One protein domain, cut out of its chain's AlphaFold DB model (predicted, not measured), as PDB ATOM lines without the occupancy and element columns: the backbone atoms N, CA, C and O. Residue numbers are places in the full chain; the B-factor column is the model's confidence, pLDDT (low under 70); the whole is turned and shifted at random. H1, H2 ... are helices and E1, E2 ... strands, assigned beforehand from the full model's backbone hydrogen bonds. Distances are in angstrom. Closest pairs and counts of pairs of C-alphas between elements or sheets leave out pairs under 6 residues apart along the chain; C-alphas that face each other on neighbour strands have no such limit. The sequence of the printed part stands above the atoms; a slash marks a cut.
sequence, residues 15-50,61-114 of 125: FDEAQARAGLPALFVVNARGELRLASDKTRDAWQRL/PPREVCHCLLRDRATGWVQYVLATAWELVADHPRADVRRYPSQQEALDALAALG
ATOM      1  N   PHE A  15      33.285  29.532   0.959       97.81
ATOM      2  CA  PHE A  15      32.873  30.798   1.552       97.81
ATOM      3  C   PHE A  15      31.482  30.659   2.176       97.81
ATOM      4  O   PHE A  15      31.298  31.028   3.335       97.81
ATOM      5  N   ASP A  16      30.533  30.064   1.450       98.12
ATOM      6  CA  ASP A  16      29.192  29.777   1.957       98.12
ATOM      7  C   ASP A  16      29.250  28.862   3.188       98.12
ATOM      8  O   ASP A  16      28.593  29.134   4.194       98.12
ATOM      9  N   GLU A  17      30.089  27.825   3.155       98.19
ATOM     10  CA  GLU A  17      30.300  26.945   4.304       98.19
ATOM     11  C   GLU A  17      30.910  27.687   5.506       98.19
ATOM     12  O   GLU A  17      30.432  27.547   6.636       98.19
ATOM     13  N   ALA A  18      31.944  28.504   5.287       97.81
ATOM     14  CA  ALA A  18      32.575  29.285   6.349       97.81
ATOM     15  C   ALA A  18      31.594  30.292   6.967       97.81
ATOM     16  O   ALA A  18      31.502  30.396   8.195       97.81
ATOM     17  N   GLN A  19      30.803  30.979   6.142       97.69
ATOM     18  CA  GLN A  19      29.755  31.887   6.601       97.69
ATOM     19  C   GLN A  19      28.692  31.130   7.407       97.69
ATOM     20  O   GLN A  19      28.301  31.563   8.496       97.69
ATOM     21  N   ALA A  20      28.264  29.965   6.914       97.25
ATOM     22  CA  ALA A  20      27.273  29.141   7.584       97.25
ATOM     23  C   ALA A  20      27.765  28.606   8.930       97.25
ATOM     24  O   ALA A  20      26.954  28.458   9.837       97.25
ATOM     25  N   ARG A  21      29.070  28.355   9.096       96.50
ATOM     26  CA  ARG A  21      29.667  27.827  10.336       96.50
ATOM     27  C   ARG A  21      30.059  28.906  11.347       96.50
ATOM     28  O   ARG A  21      29.828  28.720  12.536       96.50
ATOM     29  N   ALA A  22      30.644  30.010  10.889       95.81
ATOM     30  CA  ALA A  22      31.319  30.980  11.757       95.81
ATOM     31  C   ALA A  22      30.995  32.452  11.453       95.81
ATOM     32  O   ALA A  22      31.421  33.335  12.192       95.81
ATOM     33  N   GLY A  23      30.252  32.737  10.384       94.50
ATOM     34  CA  GLY A  23      29.888  34.103  10.019       94.50
ATOM     35  C   GLY A  23      28.798  34.720  10.901       94.50
ATOM     36  O   GLY A  23      28.337  34.145  11.889       94.50
ATOM     37  N   LEU A  24      28.334  35.904  10.508       96.44
ATOM     38  CA  LEU A  24      27.106  36.476  11.056       96.44
ATOM     39  C   LEU A  24      25.880  35.608  10.709       96.44
ATOM     40  O   LEU A  24      25.896  34.920   9.677       96.44
ATOM     41  N   PRO A  25      24.812  35.671  11.528       97.81
ATOM     42  CA  PRO A  25      23.509  35.103  11.204       97.81
ATOM     43  C   PRO A  25      23.074  35.394   9.762       97.81
ATOM     44  O   PRO A  25      23.080  36.541   9.308       97.81
ATOM     45  N   ALA A  26      22.705  34.346   9.035       98.25
ATOM     46  CA  ALA A  26      22.426  34.388   7.612       98.25
ATOM     47  C   ALA A  26      21.414  33.317   7.190       98.25
ATOM     48  O   ALA A  26      21.194  32.324   7.888       98.25
ATOM     49  N   LEU A  27      20.816  33.532   6.018       98.31
ATOM     50  CA  LEU A  27      19.926  32.586   5.356       98.31
ATOM     51  C   LEU A  27      20.618  31.989   4.133       98.31
ATOM     52  O   LEU A  27      21.218  32.711   3.337       98.31
ATOM     53  N   PHE A  28      20.466  30.683   3.948       98.56
ATOM     54  CA  PHE A  28      20.958  29.947   2.791       98.56
ATOM     55  C   PHE A  28      19.795  29.256   2.092       98.56
ATOM     56  O   PHE A  28      18.917  28.678   2.736       98.56
ATOM     57  N   VAL A  29      19.796  29.310   0.764       97.56
ATOM     58  CA  VAL A  29      18.781  28.676  -0.085       97.56
ATOM     59  C   VAL A  29      19.440  27.708  -1.049       97.56
ATOM     60  O   VAL A  29      20.614  27.855  -1.388       97.56
ATOM     61  N   VAL A  30      18.671  26.724  -1.503       96.31
ATOM     62  CA  VAL A  30      19.130  25.775  -2.517       96.31
ATOM     63  C   VAL A  30      19.090  26.455  -3.882       96.31
ATOM     64  O   VAL A  30      18.052  26.959  -4.310       96.31
ATOM     65  N   ASN A  31      20.232  26.496  -4.558       95.19
ATOM     66  CA  ASN A  31      20.356  27.033  -5.906       95.19
ATOM     67  C   ASN A  31      19.860  26.020  -6.965       95.19
ATOM     68  O   ASN A  31      19.494  24.886  -6.657       95.19
ATOM     69  N   ALA A  32      19.896  26.399  -8.245       92.06
ATOM     70  CA  ALA A  32      19.465  25.527  -9.344       92.06
ATOM     71  C   ALA A  32      20.301  24.237  -9.508       92.06
ATOM     72  O   ALA A  32      19.850  23.303 -10.166       92.06
ATOM     73  N   ARG A  33      21.505  24.175  -8.923       93.31
ATOM     74  CA  ARG A  33      22.377  22.988  -8.914       93.31
ATOM     75  C   ARG A  33      22.138  22.078  -7.708       93.31
ATOM     76  O   ARG A  33      22.767  21.032  -7.617       93.31
ATOM     77  N   GLY A  34      21.234  22.450  -6.804       93.50
ATOM     78  CA  GLY A  34      20.991  21.683  -5.587       93.50
ATOM     79  C   GLY A  34      21.998  21.969  -4.471       93.50
ATOM     80  O   GLY A  34      22.174  21.121  -3.610       93.50
ATOM     81  N   GLU A  35      22.658  23.128  -4.467       97.06
ATOM     82  CA  GLU A  35      23.656  23.500  -3.450       97.06
ATOM     83  C   GLU A  35      23.142  24.660  -2.590       97.06
ATOM     84  O   GLU A  35      22.460  25.560  -3.087       97.06
ATOM     85  N   LEU A  36      23.498  24.672  -1.307       98.19
ATOM     86  CA  LEU A  36      23.221  25.769  -0.387       98.19
ATOM     87  C   LEU A  36      24.110  26.972  -0.698       98.19
ATOM     88  O   LEU A  36      25.334  26.872  -0.654       98.19
ATOM     89  N   ARG A  37      23.484  28.120  -0.949       98.31
ATOM     90  CA  ARG A  37      24.167  29.391  -1.201       98.31
ATOM     91  C   ARG A  37      23.615  30.492  -0.310       98.31
ATOM     92  O   ARG A  37      22.402  30.538  -0.083       98.31
ATOM     93  N   LEU A  38      24.484  31.389   0.158       98.44
ATOM     94  CA  LEU A  38      24.082  32.571   0.913       98.44
ATOM     95  C   LEU A  38      23.047  33.378   0.123       98.44
ATOM     96  O   LEU A  38      23.308  33.874  -0.975       98.44
ATOM     97  N   ALA A  39      21.866  33.553   0.707       97.81
ATOM     98  CA  ALA A  39      20.830  34.425   0.183       97.81
ATOM     99  C   ALA A  39      21.027  35.828   0.769       97.81
ATOM    100  O   ALA A  39      20.346  36.202   1.726       97.81
ATOM    101  N   SER A  40      21.979  36.591   0.224       97.12
ATOM    102  CA  SER A  40      22.365  37.917   0.739       97.12
ATOM    103  C   SER A  40      21.178  38.864   0.895       97.12
ATOM    104  O   SER A  40      21.059  39.539   1.914       97.12
ATOM    105  N   ASP A  41      20.279  38.872  -0.084       96.62
ATOM    106  CA  ASP A  41      19.146  39.798  -0.119       96.62
ATOM    107  C   ASP A  41      18.116  39.424   0.946       96.62
ATOM    108  O   ASP A  41      17.745  40.246   1.778       96.62
ATOM    109  N   LYS A  42      17.759  38.135   1.019       95.56
ATOM    110  CA  LYS A  42      16.853  37.609   2.053       95.56
ATOM    111  C   LYS A  42      17.430  37.782   3.454       95.56
ATOM    112  O   LYS A  42      16.694  38.079   4.390       95.56
ATOM    113  N   THR A  43      18.742  37.598   3.589       97.25
ATOM    114  CA  THR A  43      19.464  37.829   4.840       97.25
ATOM    115  C   THR A  43      19.337  39.294   5.235       97.25
ATOM    116  O   THR A  43      18.857  39.582   6.324       97.25
ATOM    117  N   ARG A  44      19.674  40.232   4.344       96.69
ATOM    118  CA  ARG A  44      19.552  41.672   4.610       96.69
ATOM    119  C   ARG A  44      18.129  42.060   5.012       96.69
ATOM    120  O   ARG A  44      17.965  42.771   5.999       96.69
ATOM    121  N   ASP A  45      17.126  41.568   4.294       95.31
ATOM    122  CA  ASP A  45      15.721  41.824   4.613       95.31
ATOM    123  C   ASP A  45      15.353  41.283   6.000       95.31
ATOM    124  O   ASP A  45      14.642  41.945   6.753       95.31
ATOM    125  N   ALA A  46      15.838  40.091   6.366       96.00
ATOM    126  CA  ALA A  46      15.639  39.519   7.698       96.00
ATOM    127  C   ALA A  46      16.258  40.366   8.808       96.00
ATOM    128  O   ALA A  46      15.591  40.663   9.796       96.00
ATOM    129  N   TRP A  47      17.479  40.851   8.599       96.50
ATOM    130  CA  TRP A  47      18.152  41.743   9.538       96.50
ATOM    131  C   TRP A  47      17.407  43.065   9.769       96.50
ATOM    132  O   TRP A  47      17.524  43.650  10.843       96.50
ATOM    133  N   GLN A  48      16.612  43.541   8.804       94.88
ATOM    134  CA  GLN A  48      15.809  44.753   8.993       94.88
ATOM    135  C   GLN A  48      14.688  44.580  10.020       94.88
ATOM    136  O   GLN A  48      14.287  45.575  10.621       94.88
ATOM    137  N   ARG A  49      14.214  43.346  10.224       93.19
ATOM    138  CA  ARG A  49      13.099  43.011  11.123       93.19
ATOM    139  C   ARG A  49      13.540  42.667  12.543       93.19
ATOM    140  O   ARG A  49      12.697  42.525  13.419       93.19
ATOM    141  N   LEU A  50      14.843  42.519  12.773       95.31
ATOM    142  CA  LEU A  50      15.362  42.224  14.101       95.31
ATOM    143  C   LEU A  50      15.159  43.412  15.058       95.31
ATOM    144  O   LEU A  50      15.195  44.568  14.613       95.31
ATOM    145  N   PRO A  61      21.164  38.171  16.693       95.56
ATOM    146  CA  PRO A  61      20.554  37.028  17.350       95.56
ATOM    147  C   PRO A  61      21.611  35.966  17.683       95.56
ATOM    148  O   PRO A  61      22.675  35.923  17.042       95.56
ATOM    149  N   PRO A  62      21.339  35.103  18.677       95.38
ATOM    150  CA  PRO A  62      22.194  33.963  18.963       95.38
ATOM    151  C   PRO A  62      22.272  33.032  17.748       95.38
ATOM    152  O   PRO A  62      21.344  32.907  16.952       95.38
ATOM    153  N   ARG A  63      23.411  32.353  17.598       94.69
ATOM    154  CA  ARG A  63      23.569  31.346  16.548       94.69
ATOM    155  C   ARG A  63      22.846  30.067  16.949       94.69
ATOM    156  O   ARG A  63      23.364  29.275  17.730       94.69
ATOM    157  N   GLU A  64      21.688  29.859  16.348       94.62
ATOM    158  CA  GLU A  64      20.888  28.647  16.475       94.62
ATOM    159  C   GLU A  64      20.503  28.177  15.072       94.62
ATOM    160  O   GLU A  64      19.629  28.741  14.409       94.62
ATOM    161  N   VAL A  65      21.228  27.170  14.580       95.38
ATOM    162  CA  VAL A  65      21.018  26.641  13.231       95.38
ATOM    163  C   VAL A  65      19.656  25.961  13.154       95.38
ATOM    164  O   VAL A  65      19.331  25.114  13.980       95.38
ATOM    165  N   CYS A  66      18.882  26.303  12.128       95.81
ATOM    166  CA  CYS A  66      17.536  25.798  11.937       95.81
ATOM    167  C   CYS A  66      17.277  25.412  10.476       95.81
ATOM    168  O   CYS A  66      17.507  26.200   9.551       95.81
ATOM    169  N   HIS A  67      16.760  24.200  10.271       97.56
ATOM    170  CA  HIS A  67      16.316  23.695   8.975       97.56
ATOM    171  C   HIS A  67      14.840  24.024   8.799       97.56
ATOM    172  O   HIS A  67      13.991  23.489   9.507       97.56
ATOM    173  N   CYS A  68      14.529  24.928   7.881       97.62
ATOM    174  CA  CYS A  68      13.189  25.474   7.747       97.62
ATOM    175  C   CYS A  68      12.597  25.137   6.387       97.62
ATOM    176  O   CYS A  68      13.288  25.167   5.367       97.62
ATOM    177  N   LEU A  69      11.292  24.907   6.362       97.56
ATOM    178  CA  LEU A  69      10.503  25.116   5.163       97.56
ATOM    179  C   LEU A  69       9.755  26.441   5.303       97.56
ATOM    180  O   LEU A  69       9.210  26.741   6.363       97.56
ATOM    181  N   LEU A  70       9.756  27.237   4.237       97.06
ATOM    182  CA  LEU A  70       8.983  28.469   4.127       97.06
ATOM    183  C   LEU A  70       7.897  28.252   3.082       97.06
ATOM    184  O   LEU A  70       8.216  28.026   1.913       97.06
ATOM    185  N   ARG A  71       6.637  28.353   3.501       97.31
ATOM    186  CA  ARG A  71       5.464  28.328   2.629       97.31
ATOM    187  C   ARG A  71       5.023  29.757   2.347       97.31
ATOM    188  O   ARG A  71       4.532  30.431   3.243       97.31
ATOM    189  N   ASP A  72       5.143  30.223   1.111       96.12
ATOM    190  CA  ASP A  72       4.592  31.519   0.712       96.12
ATOM    191  C   ASP A  72       3.058  31.521   0.855       96.12
ATOM    192  O   ASP A  72       2.367  30.682   0.276       96.12
ATOM    193  N   ARG A  73       2.513  32.476   1.616       95.19
ATOM    194  CA  ARG A  73       1.077  32.528   1.950       95.19
ATOM    195  C   ARG A  73       0.188  32.791   0.734       95.19
ATOM    196  O   ARG A  73      -0.973  32.395   0.740       95.19
ATOM    197  N   ALA A  74       0.714  33.468  -0.288       95.12
ATOM    198  CA  ALA A  74      -0.055  33.857  -1.468       95.12
ATOM    199  C   ALA A  74      -0.150  32.727  -2.504       95.12
ATOM    200  O   ALA A  74      -1.186  32.547  -3.137       95.12
ATOM    201  N   THR A  75       0.934  31.979  -2.691       95.56
ATOM    202  CA  THR A  75       1.059  30.961  -3.748       95.56
ATOM    203  C   THR A  75       1.009  29.531  -3.218       95.56
ATOM    204  O   THR A  75       0.796  28.596  -3.989       95.56
ATOM    205  N   GLY A  76       1.227  29.342  -1.916       96.19
ATOM    206  CA  GLY A  76       1.432  28.037  -1.296       96.19
ATOM    207  C   GLY A  76       2.776  27.398  -1.646       96.19
ATOM    208  O   GLY A  76       3.015  26.265  -1.238       96.19
ATOM    209  N   TRP A  77       3.648  28.075  -2.404       96.62
ATOM    210  CA  TRP A  77       4.960  27.551  -2.775       96.62
ATOM    211  C   TRP A  77       5.817  27.309  -1.536       96.62
ATOM    212  O   TRP A  77       5.964  28.202  -0.701       96.62
ATOM    213  N   VAL A  78       6.408  26.121  -1.444       97.38
ATOM    214  CA  VAL A  78       7.252  25.722  -0.324       97.38
ATOM    215  C   VAL A  78       8.701  25.614  -0.774       97.38
ATOM    216  O   VAL A  78       9.023  24.921  -1.735       97.38
ATOM    217  N   GLN A  79       9.594  26.275  -0.043       96.38
ATOM    218  CA  GLN A  79      11.037  26.185  -0.257       96.38
ATOM    219  C   GLN A  79      11.760  25.803   1.029       96.38
ATOM    220  O   GLN A  79      11.383  26.236   2.118       96.38
ATOM    221  N   TYR A  80      12.842  25.046   0.889       97.62
ATOM    222  CA  TYR A  80      13.775  24.804   1.979       97.62
ATOM    223  C   TYR A  80      14.730  25.991   2.163       97.62
ATOM    224  O   TYR A  80      15.259  26.536   1.191       97.62
ATOM    225  N   VAL A  81      14.962  26.363   3.421       98.00
ATOM    226  CA  VAL A  81      15.895  27.407   3.851       98.00
ATOM    227  C   VAL A  81      16.683  26.896   5.050       98.00
ATOM    228  O   VAL A  81      16.111  26.387   6.012       98.00
ATOM    229  N   LEU A  82      17.999  27.075   5.019       98.44
ATOM    230  CA  LEU A  82      18.843  26.933   6.201       98.44
ATOM    231  C   LEU A  82      19.040  28.317   6.822       98.44
ATOM    232  O   LEU A  82      19.581  29.210   6.170       98.44
ATOM    233  N   ALA A  83      18.630  28.493   8.072       98.19
ATOM    234  CA  ALA A  83      18.911  29.694   8.850       98.19
ATOM    235  C   ALA A  83      20.008  29.391   9.873       98.19
ATOM    236  O   ALA A  83      19.962  28.355  10.529       98.19
ATOM    237  N   THR A  84      20.997  30.274  10.031       98.06
ATOM    238  CA  THR A  84      22.020  30.121  11.088       98.06
ATOM    239  C   THR A  84      21.643  30.796  12.412       98.06
ATOM    240  O   THR A  84      22.389  30.683  13.382       98.06
ATOM    241  N   ALA A  85      20.485  31.461  12.440       96.94
ATOM    242  CA  ALA A  85      19.740  31.891  13.621       96.94
ATOM    243  C   ALA A  85      18.239  31.823  13.288       96.94
ATOM    244  O   ALA A  85      17.824  32.358  12.251       96.94
ATOM    245  N   TRP A  86      17.430  31.155  14.113       94.88
ATOM    246  CA  TRP A  86      16.003  30.935  13.830       94.88
ATOM    247  C   TRP A  86      15.201  32.247  13.824       94.88
ATOM    248  O   TRP A  86      14.220  32.374  13.091       94.88
ATOM    249  N   GLU A  87      15.653  33.260  14.561       95.81
ATOM    250  CA  GLU A  87      15.027  34.580  14.641       95.81
ATOM    251  C   GLU A  87      14.976  35.287  13.279       95.81
ATOM    252  O   GLU A  87      14.086  36.097  13.033       95.81
ATOM    253  N   LEU A  88      15.878  34.947  12.349       96.38
ATOM    254  CA  LEU A  88      15.857  35.501  10.990       96.38
ATOM    255  C   LEU A  88      14.627  35.062  10.182       96.38
ATOM    256  O   LEU A  88      14.253  35.730   9.210       96.38
ATOM    257  N   VAL A  89      14.010  33.940  10.559       95.25
ATOM    258  CA  VAL A  89      12.820  33.396   9.894       95.25
ATOM    259  C   VAL A  89      11.565  33.446  10.760       95.25
ATOM    260  O   VAL A  89      10.491  33.282  10.203       95.25
ATOM    261  N   ALA A  90      11.676  33.706  12.066       90.94
ATOM    262  CA  ALA A  90      10.568  33.655  13.025       90.94
ATOM    263  C   ALA A  90       9.329  34.461  12.601       90.94
ATOM    264  O   ALA A  90       8.234  33.917  12.530       90.94
ATOM    265  N   ASP A  91       9.516  35.741  12.274       86.06
ATOM    266  CA  ASP A  91       8.443  36.651  11.863       86.06
ATOM    267  C   ASP A  91       8.555  36.964  10.364       86.06
ATOM    268  O   ASP A  91       8.961  38.051   9.931       86.06
ATOM    269  N   HIS A  92       8.316  35.949   9.527       90.44
ATOM    270  CA  HIS A  92       8.359  36.138   8.081       90.44
ATOM    271  C   HIS A  92       7.034  36.754   7.580       90.44
ATOM    272  O   HIS A  92       5.983  36.111   7.632       90.44
ATOM    273  N   PRO A  93       7.043  37.965   6.985       90.56
ATOM    274  CA  PRO A  93       5.808  38.709   6.695       90.56
ATOM    275  C   PRO A  93       4.939  38.058   5.610       90.56
ATOM    276  O   PRO A  93       3.740  38.315   5.512       90.56
ATOM    277  N   ARG A  94       5.547  37.225   4.757       92.50
ATOM    278  CA  ARG A  94       4.899  36.624   3.579       92.50
ATOM    279  C   ARG A  94       4.805  35.104   3.612       92.50
ATOM    280  O   ARG A  94       4.242  34.535   2.684       92.50
ATOM    281  N   ALA A  95       5.379  34.451   4.619       95.12
ATOM    282  CA  ALA A  95       5.494  32.999   4.615       95.12
ATOM    283  C   ALA A  95       5.186  32.412   5.983       95.12
ATOM    284  O   ALA A  95       5.535  33.008   6.996       95.12
ATOM    285  N   ASP A  96       4.579  31.235   5.977       95.62
ATOM    286  CA  ASP A  96       4.512  30.374   7.151       95.62
ATOM    287  C   ASP A  96       5.822  29.592   7.237       95.62
ATOM    288  O   ASP A  96       6.420  29.242   6.211       95.62
ATOM    289  N   VAL A  97       6.292  29.339   8.452       95.69
ATOM    290  CA  VAL A  97       7.611  28.751   8.693       95.69
ATOM    291  C   VAL A  97       7.429  27.488   9.507       95.69
ATOM    292  O   VAL A  97       6.833  27.513  10.577       95.69
ATOM    293  N   ARG A  98       7.979  26.381   9.016       96.12
ATOM    294  CA  ARG A  98       8.036  25.124   9.759       96.12
ATOM    295  C   ARG A  98       9.481  24.720   9.965       96.12
ATOM    296  O   ARG A  98      10.257  24.684   9.011       96.12
ATOM    297  N   ARG A  99       9.830  24.431  11.216       96.19
ATOM    298  CA  ARG A  99      11.181  24.053  11.636       96.19
ATOM    299  C   ARG A  99      11.308  22.539  11.701       96.19
ATOM    300  O   ARG A  99      10.367  21.847  12.073       96.19
ATOM    301  N   TYR A 100      12.493  22.057  11.370       95.94
ATOM    302  CA  TYR A 100      12.858  20.653  11.386       95.94
ATOM    303  C   TYR A 100      14.180  20.489  12.138       95.94
ATOM    304  O   TYR A 100      15.050  21.363  12.047       95.94
ATOM    305  N   PRO A 101      14.359  19.381  12.871       94.06
ATOM    306  CA  PRO A 101      15.570  19.147  13.653       94.06
ATOM    307  C   PRO A 101      16.768  18.766  12.776       94.06
ATOM    308  O   PRO A 101      17.910  18.903  13.206       94.06
ATOM    309  N   SER A 102      16.535  18.311  11.540       95.44
ATOM    310  CA  SER A 102      17.593  17.928  10.611       95.44
ATOM    311  C   SER A 102      17.303  18.371   9.177       95.44
ATOM    312  O   SER A 102      16.155  18.539   8.759       95.44
ATOM    313  N   GLN A 103      18.375  18.535   8.397       95.31
ATOM    314  CA  GLN A 103      18.286  18.816   6.966       95.31
ATOM    315  C   GLN A 103      17.519  17.717   6.229       95.31
ATOM    316  O   GLN A 103      16.722  18.017   5.345       95.31
ATOM    317  N   GLN A 104      17.750  16.457   6.604       94.94
ATOM    318  CA  GLN A 104      17.101  15.315   5.973       94.94
ATOM    319  C   GLN A 104      15.586  15.351   6.186       94.94
ATOM    320  O   GLN A 104      14.844  15.264   5.215       94.94
ATOM    321  N   GLU A 105      15.120  15.574   7.416       95.50
ATOM    322  CA  GLU A 105      13.682  15.627   7.709       95.50
ATOM    323  C   GLU A 105      12.970  16.768   6.979       95.50
ATOM    324  O   GLU A 105      11.867  16.578   6.464       95.50
ATOM    325  N   ALA A 106      13.606  17.940   6.872       96.62
ATOM    326  CA  ALA A 106      13.048  19.050   6.106       96.62
ATOM    327  C   ALA A 106      12.888  18.690   4.621       96.62
ATOM    328  O   ALA A 106      11.882  19.027   3.994       96.62
ATOM    329  N   LEU A 107      13.874  17.997   4.046       94.62
ATOM    330  CA  LEU A 107      13.853  17.587   2.642       94.62
ATOM    331  C   LEU A 107      12.867  16.453   2.381       94.62
ATOM    332  O   LEU A 107      12.205  16.473   1.346       94.62
ATOM    333  N   ASP A 108      12.731  15.508   3.310       94.69
ATOM    334  CA  ASP A 108      11.738  14.439   3.226       94.69
ATOM    335  C   ASP A 108      10.321  15.026   3.281       94.69
ATOM    336  O   ASP A 108       9.469  14.687   2.455       94.69
ATOM    337  N   ALA A 109      10.084  15.990   4.178       95.75
ATOM    338  CA  ALA A 109       8.816  16.708   4.250       95.75
ATOM    339  C   ALA A 109       8.536  17.546   2.990       95.75
ATOM    340  O   ALA A 109       7.402  17.575   2.512       95.75
ATOM    341  N   LEU A 110       9.557  18.191   2.417       95.44
ATOM    342  CA  LEU A 110       9.430  18.918   1.153       95.44
ATOM    343  C   LEU A 110       9.103  17.969  -0.009       95.44
ATOM    344  O   LEU A 110       8.232  18.268  -0.823       95.44
ATOM    345  N   ALA A 111       9.777  16.819  -0.083       93.88
ATOM    346  CA  ALA A 111       9.567  15.816  -1.122       93.88
ATOM    347  C   ALA A 111       8.170  15.181  -1.049       93.88
ATOM    348  O   ALA A 111       7.593  14.856  -2.089       93.88
ATOM    349  N   ALA A 112       7.600  15.055   0.154       94.88
ATOM    350  CA  ALA A 112       6.240  14.560   0.356       94.88
ATOM    351  C   ALA A 112       5.157  15.453  -0.286       94.88
ATOM    352  O   ALA A 112       4.067  14.965  -0.575       94.88
ATOM    353  N   LEU A 113       5.455  16.729  -0.577       94.62
ATOM    354  CA  LEU A 113       4.555  17.633  -1.311       94.62
ATOM    355  C   LEU A 113       4.496  17.337  -2.820       94.62
ATOM    356  O   LEU A 113       3.646  17.881  -3.526       94.62
ATOM    357  N   GLY A 114       5.384  16.480  -3.326       92.12
ATOM    358  CA  GLY A 114       5.475  16.124  -4.737       92.12
ATOM    359  C   GLY A 114       6.490  16.966  -5.527       92.12
ATOM    360  O   GLY A 114       7.262  17.739  -4.961       92.12
TER     361      GLY A 114
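This is residues 15 to 50 and 61 to 114 of the 125 residues of an uncharacterized protein of Deltaproteobacteria bacterium (UniProt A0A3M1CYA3). A strongly twisted sheet of five strands makes the core, with H4 lying along one face over E3 and the short H3 on the opposite face. H1 crosses the sheet at its E2 end, while H2 packs on H3 and only grazes the sheet near E1. The 90 printed residues hold four named helices and five named strands, in the order H1 E1 E2 H2 E3 E4 H3 E5 H4, and the class is mixed, helices and strands. The sheet runs E2 E1 E4 E3 E5, antiparallel throughout. The whole is compact and rounded, with a radius of gyration of the C-alphas of 12.4 A and spans of 34 by 26 by 24 A.

H1, residues 15 to 22, is on the sheet at a height of 9.1 A, over E2, residues 36 to 38, and only just over E1, residues 27 to 30, on which 3 of its C-alphas fall. It runs across the strands, at 82 degrees to E2 on the local plane; its closest C-alphas to E2 are those of Asp 16 and Leu 38, 5.9 A apart. E1 and E2 form a hairpin, with N 37 and O 29 at 2.9 A. H2, residues 40 to 48, only grazes the sheet with its residues 40 to 46; the closest C-alphas of H2 and E1 are those of Thr 43 and Leu 27, 5.3 A apart. E3, residues 66 to 72, and E4, residues 78 to 83, form a hairpin, with N 81 and O 68 at 2.8 A. E4 is also the antiparallel neighbour of E1, with N 28 and O 82 at 2.8 A. H3, residues 87 to 90, touches H2, and the closest C-alphas, of Leu 88 and Ala 46, are 5.2 A apart. H3 is only just over E4, on which 3 of its C-alphas fall, at a height of 7.8 A over the sheet. E5, residues 95 to 100, is an edge strand beside E3, with N 98 and O 69 at 2.9 A. E4, H3 and E5 form a split strand-helix-strand unit, two strands running the same way with E3 between them, and its crossover is right-handed. H4, residues 103 to 111, is on the opposite face from H3, over E3 at a height of 8.3 A, and runs along the strands, at 6 degrees to E3 on the local plane. The closest C-alphas of H4 and E3 are those of Gln 103 and His 67, 5.6 A apart. Every O i to N i+4 pair is within hydrogen-bond range in H1, H2 and H4; H3 is too short for such a pair.

H1 begins at C-alpha 15, (32.873, 30.798, 1.552), and is 10.3 A long. E3, the longest strand, measures 18.1 A from C-alpha 66, (17.536, 25.798, 11.937), to C-alpha 72. E4 is 15.4 A long, E5 15.9 A, H2 12.6 A and H4 12.3 A, ending at C-alpha 111, (9.567, 15.816, -1.122).

The C-alphas farthest apart, of Ala 22 and Ala 74, are 34.2 A apart. Residues 51 to 60 are cut out, and C-alphas 50 and 61 are 8.0 A apart across the cut. The links that are printed whole are tight. The mean pLDDT of the printed part of this model is 95.8, and no printed residue is under 70.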